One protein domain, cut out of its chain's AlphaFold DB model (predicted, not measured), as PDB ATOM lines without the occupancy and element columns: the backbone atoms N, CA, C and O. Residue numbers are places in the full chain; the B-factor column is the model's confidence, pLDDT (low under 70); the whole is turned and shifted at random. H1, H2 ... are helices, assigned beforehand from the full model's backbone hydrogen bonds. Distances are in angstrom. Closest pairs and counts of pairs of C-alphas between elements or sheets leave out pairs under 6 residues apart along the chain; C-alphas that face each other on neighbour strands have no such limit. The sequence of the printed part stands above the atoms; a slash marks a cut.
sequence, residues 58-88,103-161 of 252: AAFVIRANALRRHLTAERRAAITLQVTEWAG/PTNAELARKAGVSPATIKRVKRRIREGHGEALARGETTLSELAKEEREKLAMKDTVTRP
ATOM      1  N   ALA A  58     -33.072 -46.931  32.462       67.19
ATOM      2  CA  ALA A  58     -31.616 -46.960  32.507       67.19
ATOM      3  C   ALA A  58     -31.122 -48.322  33.009       67.19
ATOM      4  O   ALA A  58     -30.215 -48.911  32.414       67.19
ATOM      5  N   ALA A  59     -31.736 -48.869  34.063       68.56
ATOM      6  CA  ALA A  59     -31.406 -50.212  34.529       68.56
ATOM      7  C   ALA A  59     -31.803 -51.299  33.524       68.56
ATOM      8  O   ALA A  59     -31.078 -52.291  33.423       68.56
ATOM      9  N   PHE A  60     -32.901 -51.133  32.781       70.12
ATOM     10  CA  PHE A  60     -33.287 -52.058  31.713       70.12
ATOM     11  C   PHE A  60     -32.237 -52.086  30.601       70.12
ATOM     12  O   PHE A  60     -31.702 -53.151  30.300       70.12
ATOM     13  N   VAL A  61     -31.851 -50.923  30.063       69.12
ATOM     14  CA  VAL A  61     -30.819 -50.815  29.017       69.12
ATOM     15  C   VAL A  61     -29.485 -51.364  29.514       69.12
ATOM     16  O   VAL A  61     -28.813 -52.100  28.789       69.12
ATOM     17  N   ILE A  62     -29.106 -51.069  30.761       65.94
ATOM     18  CA  ILE A  62     -27.884 -51.614  31.359       65.94
ATOM     19  C   ILE A  62     -27.965 -53.143  31.459       65.94
ATOM     20  O   ILE A  62     -27.002 -53.801  31.084       65.94
ATOM     21  N   ARG A  63     -29.083 -53.733  31.903       65.38
ATOM     22  CA  ARG A  63     -29.245 -55.199  32.015       65.38
ATOM     23  C   ARG A  63     -29.320 -55.894  30.654       65.38
ATOM     24  O   ARG A  63     -28.633 -56.897  30.452       65.38
ATOM     25  N   ALA A  64     -30.095 -55.345  29.722       63.91
ATOM     26  CA  ALA A  64     -30.245 -55.846  28.358       63.91
ATOM     27  C   ALA A  64     -28.902 -55.844  27.609       63.91
ATOM     28  O   ALA A  64     -28.581 -56.793  26.893       63.91
ATOM     29  N   ASN A  65     -28.065 -54.825  27.842       62.03
ATOM     30  CA  ASN A  65     -26.712 -54.770  27.291       62.03
ATOM     31  C   ASN A  65     -25.687 -55.567  28.113       62.03
ATOM     32  O   ASN A  65     -24.761 -56.130  27.534       62.03
ATOM     33  N   ALA A  66     -25.851 -55.693  29.433       56.69
ATOM     34  CA  ALA A  66     -24.951 -56.474  30.287       56.69
ATOM     35  C   ALA A  66     -24.964 -57.977  29.956       56.69
ATOM     36  O   ALA A  66     -23.946 -58.646  30.138       56.69
ATOM     37  N   LEU A  67     -26.088 -58.503  29.449       50.88
ATOM     38  CA  LEU A  67     -26.243 -59.910  29.053       50.88
ATOM     39  C   LEU A  67     -25.695 -60.232  27.649       50.88
ATOM     40  O   LEU A  67     -25.469 -61.405  27.342       50.88
ATOM     41  N   ARG A  68     -25.397 -59.228  26.812       57.34
ATOM     42  CA  ARG A  68     -24.647 -59.415  25.556       57.34
ATOM     43  C   ARG A  68     -23.156 -59.522  25.893       57.34
ATOM     44  O   ARG A  68     -22.437 -58.531  25.946       57.34
ATOM     45  N   ARG A  69     -22.717 -60.745  26.189       50.41
ATOM     46  CA  ARG A  69     -21.426 -61.223  26.738       50.41
ATOM     47  C   ARG A  69     -20.091 -60.739  26.101       50.41
ATOM     48  O   ARG A  69     -19.089 -61.433  26.245       50.41
ATOM     49  N   HIS A  70     -19.995 -59.574  25.457       59.31
ATOM     50  CA  HIS A  70     -18.762 -59.094  24.792       59.31
ATOM     51  C   HIS A  70     -18.382 -57.637  25.106       59.31
ATOM     52  O   HIS A  70     -17.469 -57.081  24.496       59.31
ATOM     53  N   LEU A  71     -19.054 -56.982  26.057       67.62
ATOM     54  CA  LEU A  71     -18.673 -55.629  26.469       67.62
ATOM     55  C   LEU A  71     -17.492 -55.681  27.446       67.62
ATOM     56  O   LEU A  71     -17.631 -56.084  28.608       67.62
ATOM     57  N   THR A  72     -16.325 -55.235  26.969       80.38
ATOM     58  CA  THR A  72     -15.132 -55.016  27.796       80.38
ATOM     59  C   THR A  72     -15.457 -54.056  28.949       80.38
ATOM     60  O   THR A  72     -16.379 -53.241  28.872       80.38
ATOM     61  N   ALA A  73     -14.722 -54.156  30.060       83.81
ATOM     62  CA  ALA A  73     -14.999 -53.362  31.262       83.81
ATOM     63  C   ALA A  73     -15.014 -51.845  30.982       83.81
ATOM     64  O   ALA A  73     -15.827 -51.107  31.528       83.81
ATOM     65  N   GLU A  74     -14.142 -51.377  30.095       85.56
ATOM     66  CA  GLU A  74     -14.094 -49.985  29.642       85.56
ATOM     67  C   GLU A  74     -15.341 -49.557  28.854       85.56
ATOM     68  O   GLU A  74     -15.859 -48.471  29.108       85.56
ATOM     69  N   ARG A  75     -15.898 -50.430  28.002       85.19
ATOM     70  CA  ARG A  75     -17.144 -50.160  27.266       85.19
ATOM     71  C   ARG A  75     -18.343 -50.081  28.207       85.19
ATOM     72  O   ARG A  75     -19.121 -49.135  28.127       85.19
ATOM     73  N   ARG A  76     -18.460 -51.011  29.166       84.06
ATOM     74  CA  ARG A  76     -19.526 -50.960  30.192       84.06
ATOM     75  C   ARG A  76     -19.470 -49.673  31.010       84.06
ATOM     76  O   ARG A  76     -20.504 -49.072  31.292       84.06
ATOM     77  N   ALA A  77     -18.262 -49.239  31.368       85.94
ATOM     78  CA  ALA A  77     -18.044 -47.979  32.064       85.94
ATOM     79  C   ALA A  77     -18.451 -46.766  31.210       85.94
ATOM     80  O   ALA A  77     -19.134 -45.884  31.726       85.94
ATOM     81  N   ALA A  78     -18.069 -46.730  29.929       86.12
ATOM     82  CA  ALA A  78     -18.402 -45.638  29.011       86.12
ATOM     83  C   ALA A  78     -19.915 -45.517  28.783       86.12
ATOM     84  O   ALA A  78     -20.466 -44.434  28.959       86.12
ATOM     85  N   ILE A  79     -20.590 -46.638  28.508       82.62
ATOM     86  CA  ILE A  79     -22.048 -46.687  28.330       82.62
ATOM     87  C   ILE A  79     -22.758 -46.237  29.608       82.62
ATOM     88  O   ILE A  79     -23.638 -45.388  29.554       82.62
ATOM     89  N   THR A  80     -22.350 -46.753  30.772       82.50
ATOM     90  CA  THR A  80     -22.972 -46.365  32.049       82.50
ATOM     91  C   THR A  80     -22.830 -44.867  32.299       82.50
ATOM     92  O   THR A  80     -23.791 -44.237  32.721       82.50
ATOM     93  N   LEU A  81     -21.660 -44.287  32.011       83.38
ATOM     94  CA  LEU A  81     -21.418 -42.852  32.164       83.38
ATOM     95  C   LEU A  81     -22.312 -42.021  31.240       83.38
ATOM     96  O   LEU A  81     -22.979 -41.117  31.734       83.38
ATOM     97  N   GLN A  82     -22.380 -42.371  29.955       79.50
ATOM     98  CA  GLN A  82     -23.234 -41.688  28.980       79.50
ATOM     99  C   GLN A  82     -24.716 -41.777  29.353       79.50
ATOM    100  O   GLN A  82     -25.403 -40.763  29.363       79.50
ATOM    101  N   VAL A  83     -25.195 -42.962  29.751       75.38
ATOM    102  CA  VAL A  83     -26.582 -43.157  30.205       75.38
ATOM    103  C   VAL A  83     -26.868 -42.329  31.457       75.38
ATOM    104  O   VAL A  83     -27.919 -41.707  31.540       75.38
ATOM    105  N   THR A  84     -25.949 -42.270  32.427       76.12
ATOM    106  CA  THR A  84     -26.149 -41.440  33.630       76.12
ATOM    107  C   THR A  84     -26.052 -39.944  33.375       76.12
ATOM    108  O   THR A  84     -26.656 -39.175  34.113       76.12
ATOM    109  N   GLU A  85     -25.299 -39.525  32.362       70.19
ATOM    110  CA  GLU A  85     -25.226 -38.131  31.924       70.19
ATOM    111  C   GLU A  85     -26.513 -37.724  31.197       70.19
ATOM    112  O   GLU A  85     -27.069 -36.670  31.488       70.19
ATOM    113  N   TRP A  86     -27.046 -38.603  30.340       58.22
ATOM    114  CA  TRP A  86     -28.357 -38.440  29.701       58.22
ATOM    115  C   TRP A  86     -29.511 -38.463  30.707       58.22
ATOM    116  O   TRP A  86     -30.461 -37.701  30.570       58.22
ATOM    117  N   ALA A  87     -29.411 -39.304  31.738       53.34
ATOM    118  CA  ALA A  87     -30.343 -39.349  32.863       53.34
ATOM    119  C   ALA A  87     -30.054 -38.270  33.932       53.34
ATOM    120  O   ALA A  87     -30.626 -38.315  35.022       53.34
ATOM    121  N   GLY A  88     -29.139 -37.331  33.655       48.16
ATOM    122  CA  GLY A  88     -28.786 -36.226  34.541       48.16
ATOM    123  C   GLY A  88     -29.938 -35.234  34.764       48.16
ATOM    124  O   GLY A  88     -30.943 -35.266  34.055       48.16
ATOM    125  N   PRO A 103     -24.169 -39.028  40.772       74.75
ATOM    126  CA  PRO A 103     -23.792 -40.334  41.291       74.75
ATOM    127  C   PRO A 103     -22.277 -40.440  41.480       74.75
ATOM    128  O   PRO A 103     -21.469 -40.082  40.608       74.75
ATOM    129  N   THR A 104     -21.882 -40.961  42.637       83.06
ATOM    130  CA  THR A 104     -20.475 -41.127  43.001       83.06
ATOM    131  C   THR A 104     -19.786 -42.126  42.069       83.06
ATOM    132  O   THR A 104     -20.402 -43.017  41.480       83.06
ATOM    133  N   ASN A 105     -18.455 -42.049  41.961       82.94
ATOM    134  CA  ASN A 105     -17.695 -43.017  41.157       82.94
ATOM    135  C   ASN A 105     -17.895 -44.468  41.631       82.94
ATOM    136  O   ASN A 105     -17.796 -45.381  40.818       82.94
ATOM    137  N   ALA A 106     -18.168 -44.682  42.923       82.69
ATOM    138  CA  ALA A 106     -18.432 -46.003  43.488       82.69
ATOM    139  C   ALA A 106     -19.809 -46.546  43.067       82.69
ATOM    140  O   ALA A 106     -19.941 -47.725  42.737       82.69
ATOM    141  N   GLU A 107     -20.829 -45.691  43.019       82.38
ATOM    142  CA  GLU A 107     -22.160 -46.054  42.523       82.38
ATOM    143  C   GLU A 107     -22.144 -46.352  41.028       82.38
ATOM    144  O   GLU A 107     -22.671 -47.379  40.605       82.38
ATOM    145  N   LEU A 108     -21.464 -45.516  40.242       84.19
ATOM    146  CA  LEU A 108     -21.269 -45.741  38.809       84.19
ATOM    147  C   LEU A 108     -20.519 -47.051  38.539       84.19
ATOM    148  O   LEU A 108     -20.901 -47.817  37.659       84.19
ATOM    149  N   ALA A 109     -19.485 -47.340  39.331       84.94
ATOM    150  CA  ALA A 109     -18.720 -48.578  39.235       84.94
ATOM    151  C   ALA A 109     -19.586 -49.813  39.515       84.94
ATOM    152  O   ALA A 109     -19.502 -50.801  38.785       84.94
ATOM    153  N   ARG A 110     -20.460 -49.735  40.525       83.38
ATOM    154  CA  ARG A 110     -21.415 -50.795  40.868       83.38
ATOM    155  C   ARG A 110     -22.440 -51.017  39.755       83.38
ATOM    156  O   ARG A 110     -22.648 -52.162  39.374       83.38
ATOM    157  N   LYS A 111     -23.016 -49.942  39.199       81.19
ATOM    158  CA  LYS A 111     -23.958 -50.010  38.064       81.19
ATOM    159  C   LYS A 111     -23.314 -50.631  36.819       81.19
ATOM    160  O   LYS A 111     -23.927 -51.463  36.164       81.19
ATOM    161  N   ALA A 112     -22.062 -50.273  36.534       81.31
ATOM    162  CA  ALA A 112     -21.310 -50.787  35.387       81.31
ATOM    163  C   ALA A 112     -20.680 -52.181  35.614       81.31
ATOM    164  O   ALA A 112     -20.177 -52.798  34.667       81.31
ATOM    165  N   GLY A 113     -20.633 -52.669  36.860       83.94
ATOM    166  CA  GLY A 113     -19.916 -53.893  37.231       83.94
ATOM    167  C   GLY A 113     -18.408 -53.806  36.958       83.94
ATOM    168  O   GLY A 113     -17.836 -54.702  36.331       83.94
ATOM    169  N   VAL A 114     -17.764 -52.698  37.339       85.81
ATOM    170  CA  VAL A 114     -16.328 -52.431  37.107       85.81
ATOM    171  C   VAL A 114     -15.655 -51.843  38.346       85.81
ATOM    172  O   VAL A 114     -16.312 -51.500  39.322       85.81
ATOM    173  N   SER A 115     -14.330 -51.679  38.303       88.25
ATOM    174  CA  SER A 115     -13.605 -50.988  39.374       88.25
ATOM    175  C   SER A 115     -13.843 -49.464  39.342       88.25
ATOM    176  O   SER A 115     -13.927 -48.876  38.255       88.25
ATOM    177  N   PRO A 116     -13.840 -48.767  40.496       88.31
ATOM    178  CA  PRO A 116     -13.886 -47.299  40.537       88.31
ATOM    179  C   PRO A 116     -12.738 -46.628  39.765       88.31
ATOM    180  O   PRO A 116     -12.899 -45.538  39.209       88.31
ATOM    181  N   ALA A 117     -11.577 -47.288  39.682       88.56
ATOM    182  CA  ALA A 117     -10.442 -46.818  38.893       88.56
ATOM    183  C   ALA A 117     -10.752 -46.805  37.387       88.56
ATOM    184  O   ALA A 117     -10.348 -45.871  36.692       88.56
ATOM    185  N   THR A 118     -11.510 -47.789  36.892       87.81
ATOM    186  CA  THR A 118     -11.977 -47.841  35.499       87.81
ATOM    187  C   THR A 118     -12.884 -46.653  35.194       87.81
ATOM    188  O   THR A 118     -12.634 -45.944  34.224       87.81
ATOM    189  N   ILE A 119     -13.856 -46.357  36.067       89.50
ATOM    190  CA  ILE A 119     -14.729 -45.178  35.926       89.50
ATOM    191  C   ILE A 119     -13.904 -43.890  35.850       89.50
ATOM    192  O   ILE A 119     -14.136 -43.058  34.976       89.50
ATOM    193  N   LYS A 120     -12.899 -43.726  36.719       89.62
ATOM    194  CA  LYS A 120     -12.033 -42.536  36.715       89.62
ATOM    195  C   LYS A 120     -11.241 -42.393  35.409       89.62
ATOM    196  O   LYS A 120     -11.145 -41.286  34.881       89.62
ATOM    197  N   ARG A 121     -10.687 -43.494  34.889       88.81
ATOM    198  CA  ARG A 121      -9.948 -43.510  33.614       88.81
ATOM    199  C   ARG A 121     -10.861 -43.172  32.438       88.81
ATOM    200  O   ARG A 121     -10.498 -42.324  31.631       88.81
ATOM    201  N   VAL A 122     -12.055 -43.761  32.385       89.00
ATOM    202  CA  VAL A 122     -13.033 -43.488  31.322       89.00
ATOM    203  C   VAL A 122     -13.551 -42.050  31.399       89.00
ATOM    204  O   VAL A 122     -13.549 -41.367  30.384       89.00
ATOM    205  N   LYS A 123     -13.864 -41.517  32.593       89.56
ATOM    206  CA  LYS A 123     -14.239 -40.097  32.773       89.56
ATOM    207  C   LYS A 123     -13.193 -39.129  32.218       89.56
ATOM    208  O   LYS A 123     -13.552 -38.088  31.678       89.56
ATOM    209  N   ARG A 124     -11.902 -39.446  32.369       89.00
ATOM    210  CA  ARG A 124     -10.824 -38.640  31.781       89.00
ATOM    211  C   ARG A 124     -10.900 -38.661  30.251       89.00
ATOM    212  O   ARG A 124     -10.911 -37.599  29.648       89.00
ATOM    213  N   ARG A 125     -11.032 -39.848  29.651       89.38
ATOM    214  CA  ARG A 125     -11.123 -40.010  28.190       89.38
ATOM    215  C   ARG A 125     -12.383 -39.391  27.582       89.38
ATOM    216  O   ARG A 125     -12.317 -38.864  26.481       89.38
ATOM    217  N   ILE A 126     -13.506 -39.395  28.303       87.00
ATOM    218  CA  ILE A 126     -14.730 -38.701  27.872       87.00
ATOM    219  C   ILE A 126     -14.476 -37.192  27.744       87.00
ATOM    220  O   ILE A 126     -14.828 -36.612  26.726       87.00
ATOM    221  N   ARG A 127     -13.793 -36.566  28.717       84.12
ATOM    222  CA  ARG A 127     -13.424 -35.136  28.638       84.12
ATOM    223  C   ARG A 127     -12.461 -34.815  27.495       84.12
ATOM    224  O   ARG A 127     -12.445 -33.691  27.018       84.12
ATOM    225  N   GLU A 128     -11.661 -35.792  27.081       84.81
ATOM    226  CA  GLU A 128     -10.764 -35.701  25.924       84.81
ATOM    227  C   GLU A 128     -11.498 -35.942  24.588       84.81
ATOM    228  O   GLU A 128     -10.881 -35.833  23.535       84.81
ATOM    229  N   GLY A 129     -12.801 -36.257  24.609       86.25
ATOM    230  CA  GLY A 129     -13.623 -36.479  23.413       86.25
ATOM    231  C   GLY A 129     -13.705 -37.934  22.940       86.25
ATOM    232  O   GLY A 129     -14.361 -38.219  21.945       86.25
ATOM    233  N   HIS A 130     -13.106 -38.889  23.657       85.81
ATOM    234  CA  HIS A 130     -13.066 -40.304  23.252       85.81
ATOM    235  C   HIS A 130     -14.225 -41.151  23.813       85.81
ATOM    236  O   HIS A 130     -14.173 -42.380  23.774       85.81
ATOM    237  N   GLY A 131     -15.263 -40.524  24.375       83.75
ATOM    238  CA  GLY A 131     -16.360 -41.227  25.050       83.75
ATOM    239  C   GLY A 131     -17.154 -42.160  24.136       83.75
ATOM    240  O   GLY A 131     -17.354 -43.326  24.469       83.75
ATOM    241  N   GLU A 132     -17.563 -41.665  22.967       82.81
ATOM    242  CA  GLU A 132     -18.327 -42.445  21.985       82.81
ATOM    243  C   GLU A 132     -17.503 -43.580  21.382       82.81
ATOM    244  O   GLU A 132     -17.974 -44.712  21.329       82.81
ATOM    245  N   ALA A 133     -16.251 -43.305  21.008       84.62
ATOM    246  CA  ALA A 133     -15.338 -44.315  20.481       84.62
ATOM    247  C   ALA A 133     -15.114 -45.456  21.492       84.62
ATOM    248  O   ALA A 133     -15.132 -46.632  21.124       84.62
ATOM    249  N   LEU A 134     -14.987 -45.125  22.787       85.31
ATOM    250  CA  LEU A 134     -14.903 -46.114  23.866       85.31
ATOM    251  C   LEU A 134     -16.211 -46.881  24.073       85.31
ATOM    252  O   LEU A 134     -16.151 -48.054  24.406       85.31
ATOM    253  N   ALA A 135     -17.383 -46.266  23.900       82.38
ATOM    254  CA  ALA A 135     -18.662 -46.972  24.009       82.38
ATOM    255  C   ALA A 135     -18.870 -47.935  22.824       82.38
ATOM    256  O   ALA A 135     -19.207 -49.111  23.014       82.38
ATOM    257  N   ARG A 136     -18.577 -47.466  21.604       82.00
ATOM    258  CA  ARG A 136     -18.657 -48.248  20.362       82.00
ATOM    259  C   ARG A 136     -17.574 -49.317  20.255       82.00
ATOM    260  O   ARG A 136     -17.793 -50.302  19.560       82.00
ATOM    261  N   GLY A 137     -16.489 -49.217  21.026       80.62
ATOM    262  CA  GLY A 137     -15.375 -50.172  21.003       80.62
ATOM    263  C   GLY A 137     -14.433 -49.982  19.816       80.62
ATOM    264  O   GLY A 137     -13.749 -50.924  19.441       80.62
ATOM    265  N   GLU A 138     -14.419 -48.783  19.233       83.38
ATOM    266  CA  GLU A 138     -13.498 -48.374  18.162       83.38
ATOM    267  C   GLU A 138     -12.084 -48.120  18.698       83.38
ATOM    268  O   GLU A 138     -11.113 -48.164  17.953       83.38
ATOM    269  N   THR A 139     -11.975 -47.838  19.998       83.50
ATOM    270  CA  THR A 139     -10.710 -47.630  20.698       83.50
ATOM    271  C   THR A 139     -10.772 -48.219  22.102       83.50
ATOM    272  O   THR A 139     -11.853 -48.394  22.678       83.50
ATOM    273  N   THR A 140      -9.606 -48.506  22.671       87.38
ATOM    274  CA  THR A 140      -9.430 -49.053  24.019       87.38
ATOM    275  C   THR A 140      -8.673 -48.083  24.928       87.38
ATOM    276  O   THR A 140      -7.925 -47.207  24.483       87.38
ATOM    277  N   LEU A 141      -8.783 -48.253  26.251       86.50
ATOM    278  CA  LEU A 141      -7.988 -47.453  27.193       86.50
ATOM    279  C   LEU A 141      -6.478 -47.674  27.021       86.50
ATOM    280  O   LEU A 141      -5.697 -46.782  27.361       86.50
ATOM    281  N   SER A 142      -6.082 -48.856  26.541       86.56
ATOM    282  CA  SER A 142      -4.686 -49.225  26.305       86.56
ATOM    283  C   SER A 142      -4.097 -48.450  25.130       86.56
ATOM    284  O   SER A 142      -3.037 -47.841  25.274       86.56
ATOM    285  N   GLU A 143      -4.808 -48.406  24.004       85.62
ATOM    286  CA  GLU A 143      -4.399 -47.657  22.811       85.62
ATOM    287  C   GLU A 143      -4.278 -46.167  23.121       85.62
ATOM    288  O   GLU A 143      -3.209 -45.587  22.935       85.62
ATOM    289  N   LEU A 144      -5.300 -45.580  23.751       87.69
ATOM    290  CA  LEU A 144      -5.261 -44.171  24.151       87.69
ATOM    291  C   LEU A 144      -4.121 -43.874  25.140       87.69
ATOM    292  O   LEU A 144      -3.542 -42.789  25.135       87.69
ATOM    293  N   ALA A 145      -3.786 -44.815  26.030       87.31
ATOM    294  CA  ALA A 145      -2.647 -44.659  26.939       87.31
ATOM    295  C   ALA A 145      -1.294 -44.791  26.225       87.31
ATOM    296  O   ALA A 145      -0.333 -44.134  26.627       87.31
ATOM    297  N   LYS A 146      -1.204 -45.632  25.192       88.38
ATOM    298  CA  LYS A 146      -0.006 -45.778  24.364       88.38
ATOM    299  C   LYS A 146       0.254 -44.498  23.573       88.38
ATOM    300  O   LYS A 146       1.347 -43.952  23.682       88.38
ATOM    301  N   GLU A 147      -0.762 -43.972  22.897       87.38
ATOM    302  CA  GLU A 147      -0.665 -42.702  22.168       87.38
ATOM    303  C   GLU A 147      -0.258 -41.542  23.082       87.38
ATOM    304  O   GLU A 147       0.575 -40.713  22.724       87.38
ATOM    305  N   GLU A 148      -0.825 -41.476  24.290       88.38
ATOM    306  CA  GLU A 148      -0.470 -40.453  25.274       88.38
ATOM    307  C   GLU A 148       1.007 -40.550  25.683       88.38
ATOM    308  O   GLU A 148       1.689 -39.528  25.762       88.38
ATOM    309  N   ARG A 149       1.528 -41.767  25.891       86.50
ATOM    310  CA  ARG A 149       2.950 -41.995  26.196       86.50
ATOM    311  C   ARG A 149       3.855 -41.620  25.031       86.50
ATOM    312  O   ARG A 149       4.886 -41.001  25.264       86.50
ATOM    313  N   GLU A 150       3.475 -41.965  23.806       87.31
ATOM    314  CA  GLU A 150       4.228 -41.608  22.599       87.31
ATOM    315  C   GLU A 150       4.278 -40.088  22.410       87.31
ATOM    316  O   GLU A 150       5.355 -39.528  22.210       87.31
ATOM    317  N   LYS A 151       3.145 -39.397  22.593       85.62
ATOM    318  CA  LYS A 151       3.078 -37.927  22.579       85.62
ATOM    319  C   LYS A 151       3.962 -37.310  23.663       85.62
ATOM    320  O   LYS A 151       4.666 -36.335  23.395       85.62
ATOM    321  N   LEU A 152       3.954 -37.873  24.874       83.50
ATOM    322  CA  LEU A 152       4.822 -37.410  25.958       83.50
ATOM    323  C   LEU A 152       6.305 -37.627  25.631       83.50
ATOM    324  O   LEU A 152       7.101 -36.720  25.847       83.50
ATOM    325  N   ALA A 153       6.665 -38.785  25.074       81.56
ATOM    326  CA  ALA A 153       8.037 -39.114  24.689       81.56
ATOM    327  C   ALA A 153       8.548 -38.215  23.553       81.56
ATOM    328  O   ALA A 153       9.684 -37.743  23.594       81.56
ATOM    329  N   MET A 154       7.701 -37.915  22.563       77.69
ATOM    330  CA  MET A 154       8.024 -36.947  21.514       77.69
ATOM    331  C   MET A 154       8.232 -35.549  22.094       77.69
ATOM    332  O   MET A 154       9.228 -34.897  21.781       77.69
ATOM    333  N   LYS A 155       7.339 -35.101  22.984       78.88
ATOM    334  CA  LYS A 155       7.476 -33.802  23.652       78.88
ATOM    335  C   LYS A 155       8.768 -33.719  24.466       78.88
ATOM    336  O   LYS A 155       9.442 -32.693  24.417       78.88
ATOM    337  N   ASP A 156       9.119 -34.785  25.175       78.00
ATOM    338  CA  ASP A 156      10.354 -34.859  25.956       78.00
ATOM    339  C   ASP A 156      11.591 -34.819  25.047       78.00
ATOM    340  O   ASP A 156      12.506 -34.033  25.270       78.00
ATOM    341  N   THR A 157      11.572 -35.552  23.933       76.81
ATOM    342  CA  THR A 157      12.663 -35.545  22.940       76.81
ATOM    343  C   THR A 157      12.877 -34.165  22.316       76.81
ATOM    344  O   THR A 157      14.015 -33.766  22.088       76.81
ATOM    345  N   VAL A 158      11.798 -33.424  22.057       76.88
ATOM    346  CA  VAL A 158      11.869 -32.067  21.492       76.88
ATOM    347  C   VAL A 158      12.319 -31.038  22.533       76.88
ATOM    348  O   VAL A 158      13.018 -30.088  22.193       76.88
ATOM    349  N   THR A 159      11.918 -31.203  23.796       79.00
ATOM    350  CA  THR A 159      12.187 -30.214  24.854       79.00
ATOM    351  C   THR A 159      13.517 -30.469  25.568       79.00
ATOM    352  O   THR A 159      14.046 -29.564  26.217       79.00
ATOM    353  N   ARG A 160      14.081 -31.684  25.473       85.56
ATOM    354  CA  ARG A 160      15.327 -32.012  26.170       85.56
ATOM    355  C   ARG A 160      16.498 -31.183  25.638       85.56
ATOM    356  O   ARG A 160      16.608 -30.958  24.431       85.56
ATOM    357  N   PRO A 161      17.434 -30.778  26.514       80.00
ATOM    358  CA  PRO A 161      18.665 -30.157  26.063       80.00
ATOM    359  C   PRO A 161      19.469 -31.145  25.208       80.00
ATOM    360  O   PRO A 161      19.657 -32.306  25.582       80.00
TER     361      PRO A 161
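This is residues 58 to 88 and 103 to 161 of the 252 residues of an uncharacterized protein of Gammaproteobacteria bacterium (UniProt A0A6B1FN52). A long helix, H6, sticks out as an arm with residues 146 to 161 from a compact body of five shorter helices. In the body H2 is the core, with H3, H4 and H5 packed round it at large angles and H1 folded alongside it in a helical hairpin, on the side away from the arm. The printed part has 90 residues with six named helices, H1 to H6 in order along the chain, and no named strand; the class is all helix. The whole is loose, with a radius of gyration of the C-alphas of 15.2 A, and spans 56 by 26 by 20 A, the arm making much of the length.

H6, the longest helix, holds residues 141 to 159 and runs 26.6 A from C-alpha 141 at (-7.988, -47.453, 27.193) to C-alpha 159 at (12.187, -30.214, 24.854). H2 is residues 73 to 86, 20.1 A long, and H4 is residues 116 to 127, 17.0 A. H1 is residues 58 to 66, 11.8 A, beginning at C-alpha 58 at (-31.616, -46.960, 32.507). H3 is residues 105 to 112, 10.3 A, and H5 is residues 131 to 136, 8.7 A.

H6 touches no helix; it is close to H4 but not clearly touching, the closest C-alphas being those of Val 122 and Leu 141, 7.6 A apart. H2 is the hub, touching four helices. It touches H4 at a steep tilt of 62 degrees, the same way, with C-alphas 77 and 119 closest at 5.8 A. It touches H5 at a steep tilt of 59 degrees, opposite ways, with C-alphas 75 and 135 closest at 4.8 A. H3 is about perpendicular to it at 74 degrees, and they touch, C-alphas 77 and 112 being closest at 5.4 A. H1 and H2 form a hairpin, a shallow tilt of 20 degrees, opposite ways, with C-alphas 58 and 83 closest at 6.7 A. H4 touches H3 with residues 116 to 120 alone, C-alphas 109 and 116 being closest at 5.2 A. H4 and H5 only just touch, only at the corner, with 3 pairs of C-alphas within 8 A, the closest being those of Arg 125 and Gly 131 at 6.2 A. H1 and H6 are apart. In H1, H2, H3, H4, H5 and H6 every O i to N i+4 pair is within hydrogen-bond range.

The C-alphas farthest apart, those of Phe 60 and Pro 161, are 56.7 A apart. Without residues 146 to 161 the body spans 31 by 26 by 21 A. Residues 89 to 102 are not printed, and C-alphas 88 and 103 are 9.3 A apart across this cut. Of the links that are printed whole, none is long. The mean pLDDT of the printed part is 79.6; it is under 70 at residues 58 to 59, 61 to 71 and 86 to 88.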